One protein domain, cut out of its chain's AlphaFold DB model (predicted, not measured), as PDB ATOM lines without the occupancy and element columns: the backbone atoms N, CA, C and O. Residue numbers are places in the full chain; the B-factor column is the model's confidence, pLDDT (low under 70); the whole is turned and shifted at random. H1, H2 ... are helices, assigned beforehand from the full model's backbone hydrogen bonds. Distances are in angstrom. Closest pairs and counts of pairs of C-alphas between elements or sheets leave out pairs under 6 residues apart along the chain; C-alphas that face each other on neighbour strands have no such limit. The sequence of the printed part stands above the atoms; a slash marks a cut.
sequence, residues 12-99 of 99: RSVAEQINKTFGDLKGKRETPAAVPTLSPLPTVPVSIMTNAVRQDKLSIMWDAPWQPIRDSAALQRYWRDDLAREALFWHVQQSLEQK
ATOM      1  N   ARG A  12     -36.280 -44.782  10.150       93.62
ATOM      2  CA  ARG A  12     -37.346 -45.102  11.105       93.62
ATOM      3  C   ARG A  12     -36.775 -45.721  12.375       93.62
ATOM      4  O   ARG A  12     -36.997 -45.183  13.456       93.62
ATOM      5  N   SER A  13     -35.992 -46.791  12.236       94.12
ATOM      6  CA  SER A  13     -35.314 -47.442  13.362       94.12
ATOM      7  C   SER A  13     -34.421 -46.465  14.134       94.12
ATOM      8  O   SER A  13     -34.467 -46.409  15.363       94.12
ATOM      9  N   VAL A  14     -33.663 -45.618  13.425       94.81
ATOM     10  CA  VAL A  14     -32.806 -44.604  14.059       94.81
ATOM     11  C   VAL A  14     -33.626 -43.571  14.836       94.81
ATOM     12  O   VAL A  14     -33.270 -43.253  15.968       94.81
ATOM     13  N   ALA A  15     -34.738 -43.073  14.288       94.06
ATOM     14  CA  ALA A  15     -35.601 -42.133  15.004       94.06
ATOM     15  C   ALA A  15     -36.197 -42.746  16.286       94.06
ATOM     16  O   ALA A  15     -36.222 -42.095  17.332       94.06
ATOM     17  N   GLU A  16     -36.627 -44.010  16.235       94.62
ATOM     18  CA  GLU A  16     -37.143 -44.733  17.403       94.62
ATOM     19  C   GLU A  16     -36.068 -44.927  18.481       94.62
ATOM     20  O   GLU A  16     -36.315 -44.667  19.662       94.62
ATOM     21  N   GLN A  17     -34.852 -45.314  18.086       93.06
ATOM     22  CA  GLN A  17     -33.722 -45.457  19.008       93.06
ATOM     23  C   GLN A  17     -33.318 -44.124  19.644       93.06
ATOM     24  O   GLN A  17     -33.050 -44.080  20.847       93.06
ATOM     25  N   ILE A  18     -33.311 -43.032  18.874       94.50
ATOM     26  CA  ILE A  18     -33.039 -41.682  19.387       94.50
ATOM     27  C   ILE A  18     -34.083 -41.302  20.437       94.50
ATOM     28  O   ILE A  18     -33.712 -40.891  21.536       94.50
ATOM     29  N   ASN A  19     -35.371 -41.491  20.144       93.25
ATOM     30  CA  ASN A  19     -36.444 -41.182  21.089       93.25
ATOM     31  C   ASN A  19     -36.334 -42.013  22.370       93.25
ATOM     32  O   ASN A  19     -36.438 -41.462  23.464       93.25
ATOM     33  N   LYS A  20     -36.054 -43.316  22.253       94.50
ATOM     34  CA  LYS A  20     -35.852 -44.197  23.411       94.50
ATOM     35  C   LYS A  20     -34.658 -43.775  24.272       94.50
ATOM     36  O   LYS A  20     -34.699 -43.923  25.485       94.50
ATOM     37  N   THR A  21     -33.590 -43.279  23.650       93.56
ATOM     38  CA  THR A  21     -32.329 -42.966  24.339       93.56
ATOM     39  C   THR A  21     -32.332 -41.572  24.964       93.56
ATOM     40  O   THR A  21     -31.782 -41.377  26.044       93.56
ATOM     41  N   PHE A  22     -32.938 -40.589  24.294       93.88
ATOM     42  CA  PHE A  22     -32.861 -39.175  24.678       93.88
ATOM     43  C   PHE A  22     -34.200 -38.578  25.142       93.88
ATOM     44  O   PHE A  22     -34.223 -37.422  25.565       93.88
ATOM     45  N   GLY A  23     -35.306 -39.328  25.087       88.19
ATOM     46  CA  GLY A  23     -36.644 -38.844  25.452       88.19
ATOM     47  C   GLY A  23     -36.811 -38.497  26.934       88.19
ATOM     48  O   GLY A  23     -37.544 -37.571  27.266       88.19
ATOM     49  N   ASP A  24     -36.071 -39.172  27.816       92.56
ATOM     50  CA  ASP A  24     -36.132 -38.949  29.267       92.56
ATOM     51  C   ASP A  24     -35.250 -37.781  29.748       92.56
ATOM     52  O   ASP A  24     -35.164 -37.513  30.952       92.56
ATOM     53  N   LEU A  25     -34.576 -37.068  28.835       90.50
ATOM     54  CA  LEU A  25     -33.760 -35.911  29.193       90.50
ATOM     55  C   LEU A  25     -34.636 -34.782  29.753       90.50
ATOM     56  O   LEU A  25     -35.525 -34.255  29.086       90.50
ATOM     57  N   LYS A  26     -34.336 -34.367  30.986       89.00
ATOM     58  CA  LYS A  26     -35.020 -33.269  31.683       89.00
ATOM     59  C   LYS A  26     -34.172 -31.999  31.678       89.00
ATOM     60  O   LYS A  26     -32.946 -32.053  31.667       89.00
ATOM     61  N   GLY A  27     -34.848 -30.856  31.763       85.31
ATOM     62  CA  GLY A  27     -34.227 -29.536  31.873       85.31
ATOM     63  C   GLY A  27     -34.464 -28.667  30.640       85.31
ATOM     64  O   GLY A  27     -34.362 -29.116  29.500       85.31
ATOM     65  N   LYS A  28     -34.780 -27.394  30.878       85.50
ATOM     66  CA  LYS A  28     -34.975 -26.375  29.844       85.50
ATOM     67  C   LYS A  28     -34.137 -25.159  30.212       85.50
ATOM     68  O   LYS A  28     -34.062 -24.793  31.380       85.50
ATOM     69  N   ARG A  29     -33.498 -24.542  29.221       83.31
ATOM     70  CA  ARG A  29     -32.809 -23.266  29.430       83.31
ATOM     71  C   ARG A  29     -33.843 -22.146  29.524       83.31
ATOM     72  O   ARG A  29     -34.717 -22.061  28.663       83.31
ATOM     73  N   GLU A  30     -33.727 -21.307  30.546       86.19
ATOM     74  CA  GLU A  30     -34.542 -20.091  30.691       86.19
ATOM     75  C   GLU A  30     -33.986 -18.936  29.856       86.19
ATOM     76  O   GLU A  30     -34.741 -18.138  29.309       86.19
ATOM     77  N   THR A  31     -32.662 -18.889  29.695       88.44
ATOM     78  CA  THR A  31     -31.961 -17.888  28.893       88.44
ATOM     79  C   THR A  31     -31.379 -18.497  27.613       88.44
ATOM     80  O   THR A  31     -31.039 -19.688  27.579       88.44
ATOM     81  N   PRO A  32     -31.254 -17.706  26.529       86.50
ATOM     82  CA  PRO A  32     -30.547 -18.140  25.332       86.50
ATOM     83  C   PRO A  32     -29.120 -18.590  25.655       86.50
ATOM     84  O   PRO A  32     -28.475 -18.075  26.567       86.50
ATOM     85  N   ALA A  33     -28.614 -19.553  24.887       87.50
ATOM     86  CA  ALA A  33     -27.221 -19.965  25.005       87.50
ATOM     87  C   ALA A  33     -26.294 -18.782  24.694       87.50
ATOM     88  O   ALA A  33     -26.539 -18.057  23.730       87.50
ATOM     89  N   ALA A  34     -25.221 -18.620  25.468       87.44
ATOM     90  CA  ALA A  34     -24.188 -17.646  25.141       87.44
ATOM     91  C   ALA A  34     -23.580 -17.972  23.767       87.44
ATOM     92  O   ALA A  34     -23.221 -19.121  23.496       87.44
ATOM     93  N   VAL A  35     -23.481 -16.958  22.909       90.00
ATOM     94  CA  VAL A  35     -22.854 -17.061  21.590       90.00
ATOM     95  C   VAL A  35     -21.482 -16.394  21.679       90.00
ATOM     96  O   VAL A  35     -21.420 -15.228  22.070       90.00
ATOM     97  N   PRO A  36     -20.383 -17.095  21.354       89.81
ATOM     98  CA  PRO A  36     -19.067 -16.475  21.330       89.81
ATOM     99  C   PRO A  36     -18.987 -15.475  20.173       89.81
ATOM    100  O   PRO A  36     -19.301 -15.808  19.030       89.81
ATOM    101  N   THR A  37     -18.549 -14.253  20.465       92.38
ATOM    102  CA  THR A  37     -18.319 -13.195  19.473       92.38
ATOM    103  C   THR A  37     -16.919 -12.629  19.646       92.38
ATOM    104  O   THR A  37     -16.477 -12.421  20.776       92.38
ATOM    105  N   LEU A  38     -16.233 -12.361  18.537       93.88
ATOM    106  CA  LEU A  38     -14.945 -11.671  18.538       93.88
ATOM    107  C   LEU A  38     -15.157 -10.174  18.308       93.88
ATOM    108  O   LEU A  38     -16.076  -9.776  17.589       93.88
ATOM    109  N   SER A  39     -14.301  -9.354  18.914       94.31
ATOM    110  CA  SER A  39     -14.210  -7.934  18.575       94.31
ATOM    111  C   SER A  39     -13.527  -7.758  17.214       94.31
ATOM    112  O   SER A  39     -12.681  -8.588  16.871       94.31
ATOM    113  N   PRO A  40     -13.836  -6.680  16.470       94.25
ATOM    114  CA  PRO A  40     -13.171  -6.395  15.205       94.25
ATOM    115  C   PRO A  40     -11.650  -6.323  15.350       94.25
ATOM    116  O   PRO A  40     -11.137  -5.818  16.356       94.25
ATOM    117  N   LEU A  41     -10.933  -6.798  14.334       95.25
ATOM    118  CA  LEU A  41      -9.476  -6.768  14.311       95.25
ATOM    119  C   LEU A  41      -8.980  -5.313  14.200       95.25
ATOM    120  O   LEU A  41      -9.385  -4.597  13.279       95.25
ATOM    121  N   PRO A  42      -8.085  -4.852  15.094       95.00
ATOM    122  CA  PRO A  42      -7.470  -3.539  14.958       95.00
ATOM    123  C   PRO A  42      -6.692  -3.417  13.644       95.00
ATOM    124  O   PRO A  42      -6.005  -4.344  13.227       95.00
ATOM    125  N   THR A  43      -6.727  -2.240  13.023       93.75
ATOM    126  CA  THR A  43      -6.027  -1.964  11.753       93.75
ATOM    127  C   THR A  43      -4.532  -1.683  11.926       93.75
ATOM    128  O   THR A  43      -3.848  -1.349  10.961       93.75
ATOM    129  N   VAL A  44      -4.019  -1.755  13.156       96.00
ATOM    130  CA  VAL A  44      -2.605  -1.525  13.461       96.00
ATOM    131  C   VAL A  44      -1.806  -2.818  13.279       96.00
ATOM    132  O   VAL A  44      -2.259  -3.878  13.717       96.00
ATOM    133  N   PRO A  45      -0.615  -2.765  12.658       95.00
ATOM    134  CA  PRO A  45       0.243  -3.935  12.560       95.00
ATOM    135  C   PRO A  45       0.704  -4.359  13.957       95.00
ATOM    136  O   PRO A  45       1.008  -3.524  14.811       95.00
ATOM    137  N   VAL A  46       0.784  -5.668  14.178       95.00
ATOM    138  CA  VAL A  46       1.220  -6.249  15.447       95.00
ATOM    139  C   VAL A  46       2.292  -7.298  15.198       95.00
ATOM    140  O   VAL A  46       2.232  -8.045  14.223       95.00
ATOM    141  N   SER A  47       3.275  -7.351  16.094       93.94
ATOM    142  CA  SER A  47       4.284  -8.405  16.125       93.94
ATOM    143  C   SER A  47       4.019  -9.317  17.315       93.94
ATOM    144  O   SER A  47       3.891  -8.847  18.446       93.94
ATOM    145  N   ILE A  48       3.898 -10.618  17.055       93.00
ATOM    146  CA  ILE A  48       3.583 -11.629  18.067       93.00
ATOM    147  C   ILE A  48       4.823 -12.498  18.265       93.00
ATOM    148  O   ILE A  48       5.159 -13.313  17.409       93.00
ATOM    149  N   MET A  49       5.498 -12.329  19.401       92.25
ATOM    150  CA  MET A  49       6.664 -13.133  19.765       92.25
ATOM    151  C   MET A  49       6.211 -14.474  20.347       92.25
ATOM    152  O   MET A  49       5.536 -14.514  21.375       92.25
ATOM    153  N   THR A  50       6.569 -15.579  19.693       90.62
ATOM    154  CA  THR A  50       6.209 -16.928  20.143       90.62
ATOM    155  C   THR A  50       7.288 -17.948  19.795       90.62
ATOM    156  O   THR A  50       7.827 -17.945  18.695       90.62
ATOM    157  N   ASN A  51       7.551 -18.875  20.718       90.75
ATOM    158  CA  ASN A  51       8.473 -19.996  20.496       90.75
ATOM    159  C   ASN A  51       7.816 -21.161  19.733       90.75
ATOM    160  O   ASN A  51       8.457 -22.175  19.472       90.75
ATOM    161  N   ALA A  52       6.523 -21.048  19.405       90.88
ATOM    162  CA  ALA A  52       5.778 -22.088  18.698       90.88
ATOM    163  C   ALA A  52       6.104 -22.156  17.195       90.88
ATOM    164  O   ALA A  52       5.737 -23.126  16.533       90.88
ATOM    165  N   VAL A  53       6.766 -21.136  16.644       86.81
ATOM    166  CA  VAL A  53       7.057 -21.033  15.211       86.81
ATOM    167  C   VAL A  53       8.570 -21.103  14.992       86.81
ATOM    168  O   VAL A  53       9.340 -20.502  15.731       86.81
ATOM    169  N   ARG A  54       8.999 -21.870  13.980       85.25
ATOM    170  CA  ARG A  54      10.424 -22.077  13.647       85.25
ATOM    171  C   ARG A  54      11.048 -20.933  12.837       85.25
ATOM    172  O   ARG A  54      12.266 -20.838  12.791       85.25
ATOM    173  N   GLN A  55      10.227 -20.128  12.164       89.12
ATOM    174  CA  GLN A  55      10.641 -19.033  11.285       89.12
ATOM    175  C   GLN A  55       9.596 -17.917  11.298       89.12
ATOM    176  O   GLN A  55       8.420 -18.179  11.561       89.12
ATOM    177  N   ASP A  56      10.006 -16.695  10.971       91.81
ATOM    178  CA  ASP A  56       9.093 -15.557  10.910       91.81
ATOM    179  C   ASP A  56       7.976 -15.793   9.883       91.81
ATOM    180  O   ASP A  56       8.205 -16.275   8.771       91.81
ATOM    181  N   LYS A  57       6.741 -15.443  10.263       92.12
ATOM    182  CA  LYS A  57       5.562 -15.538   9.397       92.12
ATOM    183  C   LYS A  57       4.866 -14.186   9.309       92.12
ATOM    184  O   LYS A  57       4.220 -13.751  10.260       92.12
ATOM    185  N   LEU A  58       4.924 -13.571   8.131       93.12
ATOM    186  CA  LEU A  58       4.105 -12.408   7.802       93.12
ATOM    187  C   LEU A  58       2.709 -12.870   7.364       93.12
ATOM    188  O   LEU A  58       2.581 -13.703   6.469       93.12
ATOM    189  N   SER A  59       1.663 -12.335   7.993       93.12
ATOM    190  CA  SER A  59       0.268 -12.591   7.613       93.12
ATOM    191  C   SER A  59      -0.414 -11.273   7.259       93.12
ATOM    192  O   SER A  59      -0.379 -10.334   8.050       93.12
ATOM    193  N   ILE A  60      -1.037 -11.207   6.080       93.50
ATOM    194  CA  ILE A  60      -1.889 -10.087   5.666       93.50
ATOM    195  C   ILE A  60      -3.329 -10.521   5.921       93.50
ATOM    196  O   ILE A  60      -3.776 -11.529   5.373       93.50
ATOM    197  N   MET A  61      -4.023  -9.814   6.810       94.38
ATOM    198  CA  MET A  61      -5.331 -10.224   7.315       94.38
ATOM    199  C   MET A  61      -6.397  -9.196   6.956       94.38
ATOM    200  O   MET A  61      -6.172  -7.993   7.052       94.38
ATOM    201  N   TRP A  62      -7.573  -9.700   6.597       93.75
ATOM    202  CA  TRP A  62      -8.797  -8.922   6.464       93.75
ATOM    203  C   TRP A  62      -9.816  -9.477   7.450       93.75
ATOM    204  O   TRP A  62      -9.981 -10.693   7.543       93.75
ATOM    205  N   ASP A  63     -10.488  -8.586   8.170       94.88
ATOM    206  CA  ASP A  63     -11.580  -8.922   9.078       94.88
ATOM    207  C   ASP A  63     -12.875  -8.292   8.561       94.88
ATOM    208  O   ASP A  63     -12.913  -7.108   8.218       94.88
ATOM    209  N   ALA A  64     -13.926  -9.101   8.459       91.62
ATOM    210  CA  ALA A  64     -15.237  -8.668   8.008       91.62
ATOM    211  C   ALA A  64     -16.330  -9.452   8.751       91.62
ATOM    212  O   ALA A  64     -16.209 -10.670   8.914       91.62
ATOM    213  N   PRO A  65     -17.423  -8.793   9.175       91.75
ATOM    214  CA  PRO A  65     -18.494  -9.463   9.898       91.75
ATOM    215  C   PRO A  65     -19.181 -10.501   9.005       91.75
ATOM    216  O   PRO A  65     -19.684 -10.185   7.926       91.75
ATOM    217  N   TRP A  66     -19.246 -11.745   9.481       92.62
ATOM    218  CA  TRP A  66     -19.962 -12.812   8.788       92.62
ATOM    219  C   TRP A  66     -21.475 -12.592   8.854       92.62
ATOM    220  O   TRP A  66     -22.055 -12.464   9.935       92.62
ATOM    221  N   GLN A  67     -22.127 -12.603   7.691       90.38
ATOM    222  CA  GLN A  67     -23.580 -12.540   7.581       90.38
ATOM    223  C   GLN A  67     -24.121 -13.885   7.081       90.38
ATOM    224  O   GLN A  67     -23.675 -14.363   6.038       90.38
ATOM    225  N   PRO A  68     -25.098 -14.499   7.774       93.88
ATOM    226  CA  PRO A  68     -25.740 -15.710   7.280       93.88
ATOM    227  C   PRO A  68     -26.368 -15.483   5.903       93.88
ATOM    228  O   PRO A  68     -27.088 -14.505   5.694       93.88
ATOM    229  N   ILE A  69     -26.142 -16.418   4.984       95.00
ATOM    230  CA  ILE A  69     -26.712 -16.381   3.637       95.00
ATOM    231  C   ILE A  69     -28.195 -16.748   3.727       95.00
ATOM    232  O   ILE A  69     -28.541 -17.861   4.121       95.00
ATOM    233  N   ARG A  70     -29.074 -15.798   3.394       95.00
ATOM    234  CA  ARG A  70     -30.537 -15.959   3.504       95.00
ATOM    235  C   ARG A  70     -31.258 -16.010   2.162       95.00
ATOM    236  O   ARG A  70     -32.391 -16.472   2.110       95.00
ATOM    237  N   ASP A  71     -30.618 -15.539   1.097       96.12
ATOM    238  CA  ASP A  71     -31.189 -15.486  -0.244       96.12
ATOM    239  C   ASP A  71     -30.135 -15.791  -1.323       96.12
ATOM    240  O   ASP A  71     -28.932 -15.885  -1.060       96.12
ATOM    241  N   SER A  72     -30.608 -15.974  -2.559       96.50
ATOM    242  CA  SER A  72     -29.751 -16.307  -3.700       96.50
ATOM    243  C   SER A  72     -28.787 -15.174  -4.067       96.50
ATOM    244  O   SER A  72     -27.655 -15.439  -4.466       96.50
ATOM    245  N   ALA A  73     -29.185 -13.911  -3.885       96.00
ATOM    246  CA  ALA A  73     -28.331 -12.770  -4.199       96.00
ATOM    247  C   ALA A  73     -27.130 -12.687  -3.238       96.00
ATOM    248  O   ALA A  73     -26.005 -12.426  -3.667       96.00
ATOM    249  N   ALA A  74     -27.346 -12.952  -1.951       94.44
ATOM    250  CA  ALA A  74     -26.305 -13.068  -0.940       94.44
ATOM    251  C   ALA A  74     -25.372 -14.250  -1.233       94.44
ATOM    252  O   ALA A  74     -24.157 -14.102  -1.125       94.44
ATOM    253  N   LEU A  75     -25.917 -15.389  -1.675       96.69
ATOM    254  CA  LEU A  75     -25.117 -16.552  -2.066       96.69
ATOM    255  C   LEU A  75     -24.194 -16.242  -3.252       96.69
ATOM    256  O   LEU A  75     -23.014 -16.578  -3.219       96.69
ATOM    257  N   GLN A  76     -24.701 -15.545  -4.274       97.12
ATOM    258  CA  GLN A  76     -23.886 -15.136  -5.420       97.12
ATOM    259  C   GLN A  76     -22.746 -14.195  -5.023       97.12
ATOM    260  O   GLN A  76     -21.632 -14.338  -5.524       97.12
ATOM    261  N   ARG A  77     -23.000 -13.244  -4.115       94.94
ATOM    262  CA  ARG A  77     -21.947 -12.363  -3.585       94.94
ATOM    263  C   ARG A  77     -20.898 -13.166  -2.825       94.94
ATOM    264  O   ARG A  77     -19.718 -13.015  -3.114       94.94
ATOM    265  N   TYR A  78     -21.334 -14.065  -1.940       96.00
ATOM    266  CA  TYR A  78     -20.442 -14.938  -1.181       96.00
ATOM    267  C   TYR A  78     -19.520 -15.754  -2.095       96.00
ATOM    268  O   TYR A  78     -18.306 -15.719  -1.917       96.00
ATOM    269  N   TRP A  79     -20.074 -16.432  -3.105       97.06
ATOM    270  CA  TRP A  79     -19.278 -17.219  -4.050       97.06
ATOM    271  C   TRP A  79     -18.323 -16.374  -4.882       97.06
ATOM    272  O   TRP A  79     -17.196 -16.792  -5.118       97.06
ATOM    273  N   ARG A  80     -18.745 -15.183  -5.318       97.12
ATOM    274  CA  ARG A  80     -17.859 -14.280  -6.055       97.12
ATOM    275  C   ARG A  80     -16.670 -13.850  -5.198       97.12
ATOM    276  O   ARG A  80     -15.547 -13.844  -5.693       97.12
ATOM    277  N   ASP A  81     -16.917 -13.499  -3.941       95.38
ATOM    278  CA  ASP A  81     -15.858 -13.079  -3.025       95.38
ATOM    279  C   ASP A  81     -14.915 -14.249  -2.702       95.38
ATOM    280  O   ASP A  81     -13.708 -14.052  -2.582       95.38
ATOM    281  N   ASP A  82     -15.451 -15.466  -2.591       96.19
ATOM    282  CA  ASP A  82     -14.666 -16.683  -2.370       96.19
ATOM    283  C   ASP A  82     -13.769 -17.029  -3.556       96.19
ATOM    284  O   ASP A  82     -12.554 -17.160  -3.398       96.19
ATOM    285  N   LEU A  83     -14.338 -17.028  -4.761       98.00
ATOM    286  CA  LEU A  83     -13.597 -17.261  -5.993       98.00
ATOM    287  C   LEU A  83     -12.509 -16.201  -6.214       98.00
ATOM    288  O   LEU A  83     -11.409 -16.524  -6.652       98.00
ATOM    289  N   ALA A  84     -12.788 -14.932  -5.898       97.31
ATOM    290  CA  ALA A  84     -11.800 -13.863  -6.011       97.31
ATOM    291  C   ALA A  84     -10.607 -14.071  -5.060       97.31
ATOM    292  O   ALA A  84      -9.464 -13.845  -5.460       97.31
ATOM    293  N   ARG A  85     -10.855 -14.525  -3.820       96.12
ATOM    294  CA  ARG A  85      -9.785 -14.858  -2.863       96.12
ATOM    295  C   ARG A  85      -8.929 -16.019  -3.357       96.12
ATOM    296  O   ARG A  85      -7.704 -15.932  -3.293       96.12
ATOM    297  N   GLU A  86      -9.559 -17.075  -3.865       97.19
ATOM    298  CA  GLU A  86      -8.853 -18.241  -4.401       97.19
ATOM    299  C   GLU A  86      -8.016 -17.877  -5.633       97.19
ATOM    300  O   GLU A  86      -6.830 -18.198  -5.693       97.19
ATOM    301  N   ALA A  87      -8.589 -17.121  -6.573       97.62
ATOM    302  CA  ALA A  87      -7.887 -16.663  -7.768       97.62
ATOM    303  C   ALA A  87      -6.669 -15.790  -7.428       97.62
ATOM    304  O   ALA A  87      -5.601 -15.965  -8.016       97.62
ATOM    305  N   LEU A  88      -6.804 -14.876  -6.459       95.94
ATOM    306  CA  LEU A  88      -5.690 -14.051  -5.987       95.94
ATOM    307  C   LEU A  88      -4.578 -14.912  -5.382       95.94
ATOM    308  O   LEU A  88      -3.409 -14.729  -5.722       95.94
ATOM    309  N   PHE A  89      -4.935 -15.842  -4.494       94.88
ATOM    310  CA  PHE A  89      -3.968 -16.734  -3.858       94.88
ATOM    311  C   PHE A  89      -3.215 -17.569  -4.897       94.88
ATOM    312  O   PHE A  89      -1.984 -17.601  -4.888       94.88
ATOM    313  N   TRP A  90      -3.946 -18.164  -5.839       96.50
ATOM    314  CA  TRP A  90      -3.371 -18.953  -6.921       96.50
ATOM    315  C   TRP A  90      -2.419 -18.130  -7.792       96.50
ATOM    316  O   TRP A  90      -1.298 -18.557  -8.061       96.50
ATOM    317  N   HIS A  91      -2.819 -16.914  -8.170       96.00
ATOM    318  CA  HIS A  91      -1.990 -16.027  -8.981       96.00
ATOM    319  C   HIS A  91      -0.675 -15.641  -8.282       96.00
ATOM    320  O   HIS A  91       0.395 -15.645  -8.899       96.00
ATOM    321  N   VAL A  92      -0.735 -15.334  -6.983       94.38
ATOM    322  CA  VAL A  92       0.461 -15.027  -6.186       94.38
ATOM    323  C   VAL A  92       1.356 -16.258  -6.067       94.38
ATOM    324  O   VAL A  92       2.563 -16.139  -6.260       94.38
ATOM    325  N   GLN A  93       0.786 -17.437  -5.807       93.94
ATOM    326  CA  GLN A  93       1.549 -18.679  -5.703       93.94
ATOM    327  C   GLN A  93       2.305 -18.985  -7.005       93.94
ATOM    328  O   GLN A  93       3.515 -19.191  -6.968       93.94
ATOM    329  N   GLN A  94       1.635 -18.915  -8.158       94.00
ATOM    330  CA  GLN A  94       2.280 -19.116  -9.460       94.00
ATOM    331  C   GLN A  94       3.425 -18.132  -9.710       94.00
ATOM    332  O   GLN A  94       4.486 -18.516 -10.197       94.00
ATOM    333  N   SER A  95       3.223 -16.862  -9.360       94.62
ATOM    334  CA  SER A  95       4.244 -15.820  -9.527       94.62
ATOM    335  C   SER A  95       5.477 -16.054  -8.646       94.62
ATOM    336  O   SER A  95       6.571 -15.608  -8.988       94.62
ATOM    337  N   LEU A  96       5.303 -16.729  -7.506       91.88
ATOM    338  CA  LEU A  96       6.385 -17.095  -6.595       91.88
ATOM    339  C   LEU A  96       7.085 -18.396  -7.009       91.88
ATOM    340  O   LEU A  96       8.284 -18.501  -6.799       91.88
ATOM    341  N   GLU A  97       6.370 -19.353  -7.605       91.25
ATOM    342  CA  GLU A  97       6.935 -20.618  -8.108       91.25
ATOM    343  C   GLU A  97       7.726 -20.455  -9.417       91.25
ATOM    344  O   GLU A  97       8.614 -21.251  -9.702       91.25
ATOM    345  N   GLN A  98       7.410 -19.440 -10.227       70.69
ATOM    346  CA  GLN A  98       8.140 -19.135 -11.468       70.69
ATOM    347  C   GLN A  98       9.464 -18.376 -11.247       70.69
ATOM    348  O   GLN A  98      10.145 -18.052 -12.222       70.69
ATOM    349  N   LYS A  99       9.824 -18.069  -9.997       51.72
ATOM    350  CA  LYS A  99      11.113 -17.477  -9.609       51.72
ATOM    351  C   LYS A  99      12.047 -18.529  -9.033       51.72
ATOM    352  O   LYS A  99      13.255 -18.417  -9.330       51.72
TER     353      LYS A  99
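AT A GLANCE: This is residues 12 to 99 of the 99 residues of the protein "Protein YhjJ, putative peptidase" of Klebsiella pneumoniae subsp. rhinoscleromatis (UniProt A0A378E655). This is an open, drawn-out zigzag without a core: a short helix, H1, stands free at one end, a long stretch of residues 23 to 71 with no named element runs away from it, loops round and folds back, and a long helix, H2, then runs out again. The printed part has 88 residues with two named helices, H1 then H2, and no named strand. Its class is all helix, though under half of the residues, 37 of 88, are in named elements. The whole is extended, with a radius of gyration of the C-alphas of 22.8 A, and elongated, with spans of 64 by 38 by 26 A.

IN THESE COORDINATES: Find C-alpha 12 at (-37.346, -45.102, 11.105); from there H1, residues 12 to 22, runs 15.5 A from first to last C-alpha. Go on along residues 23 to 71, passing C-alpha 54 at (10.424, -22.077, 13.647). H2, residues 72 to 97, then runs 37.2 A and ends with C-alpha 97 at (6.935, -20.618, -8.108).

HOW THE PARTS SIT: H1 and H2 are apart, with no C-alpha of the one within 8 A of the other. Look along z for H1, whose N-to-C direction has 0.93 on that axis, and along x for H2, with 0.98. Residues 12 to 37, of which 12 to 22 belong to H1, stand free, and so do residues 79 to 99, of which 79 to 97 belong to H2. In H1 and H2 every O i to N i+4 pair is within hydrogen-bond range.

THE WHOLE: The two C-alphas farthest apart are those of Asp 24 and Lys 99, at 64.8 A. The printed part has no cut, and H1 to H2 is a long link of 49 residues. The mean pLDDT of the printed part is 92.3; look at residue 99, the chain's last, for the one printed residue under 70.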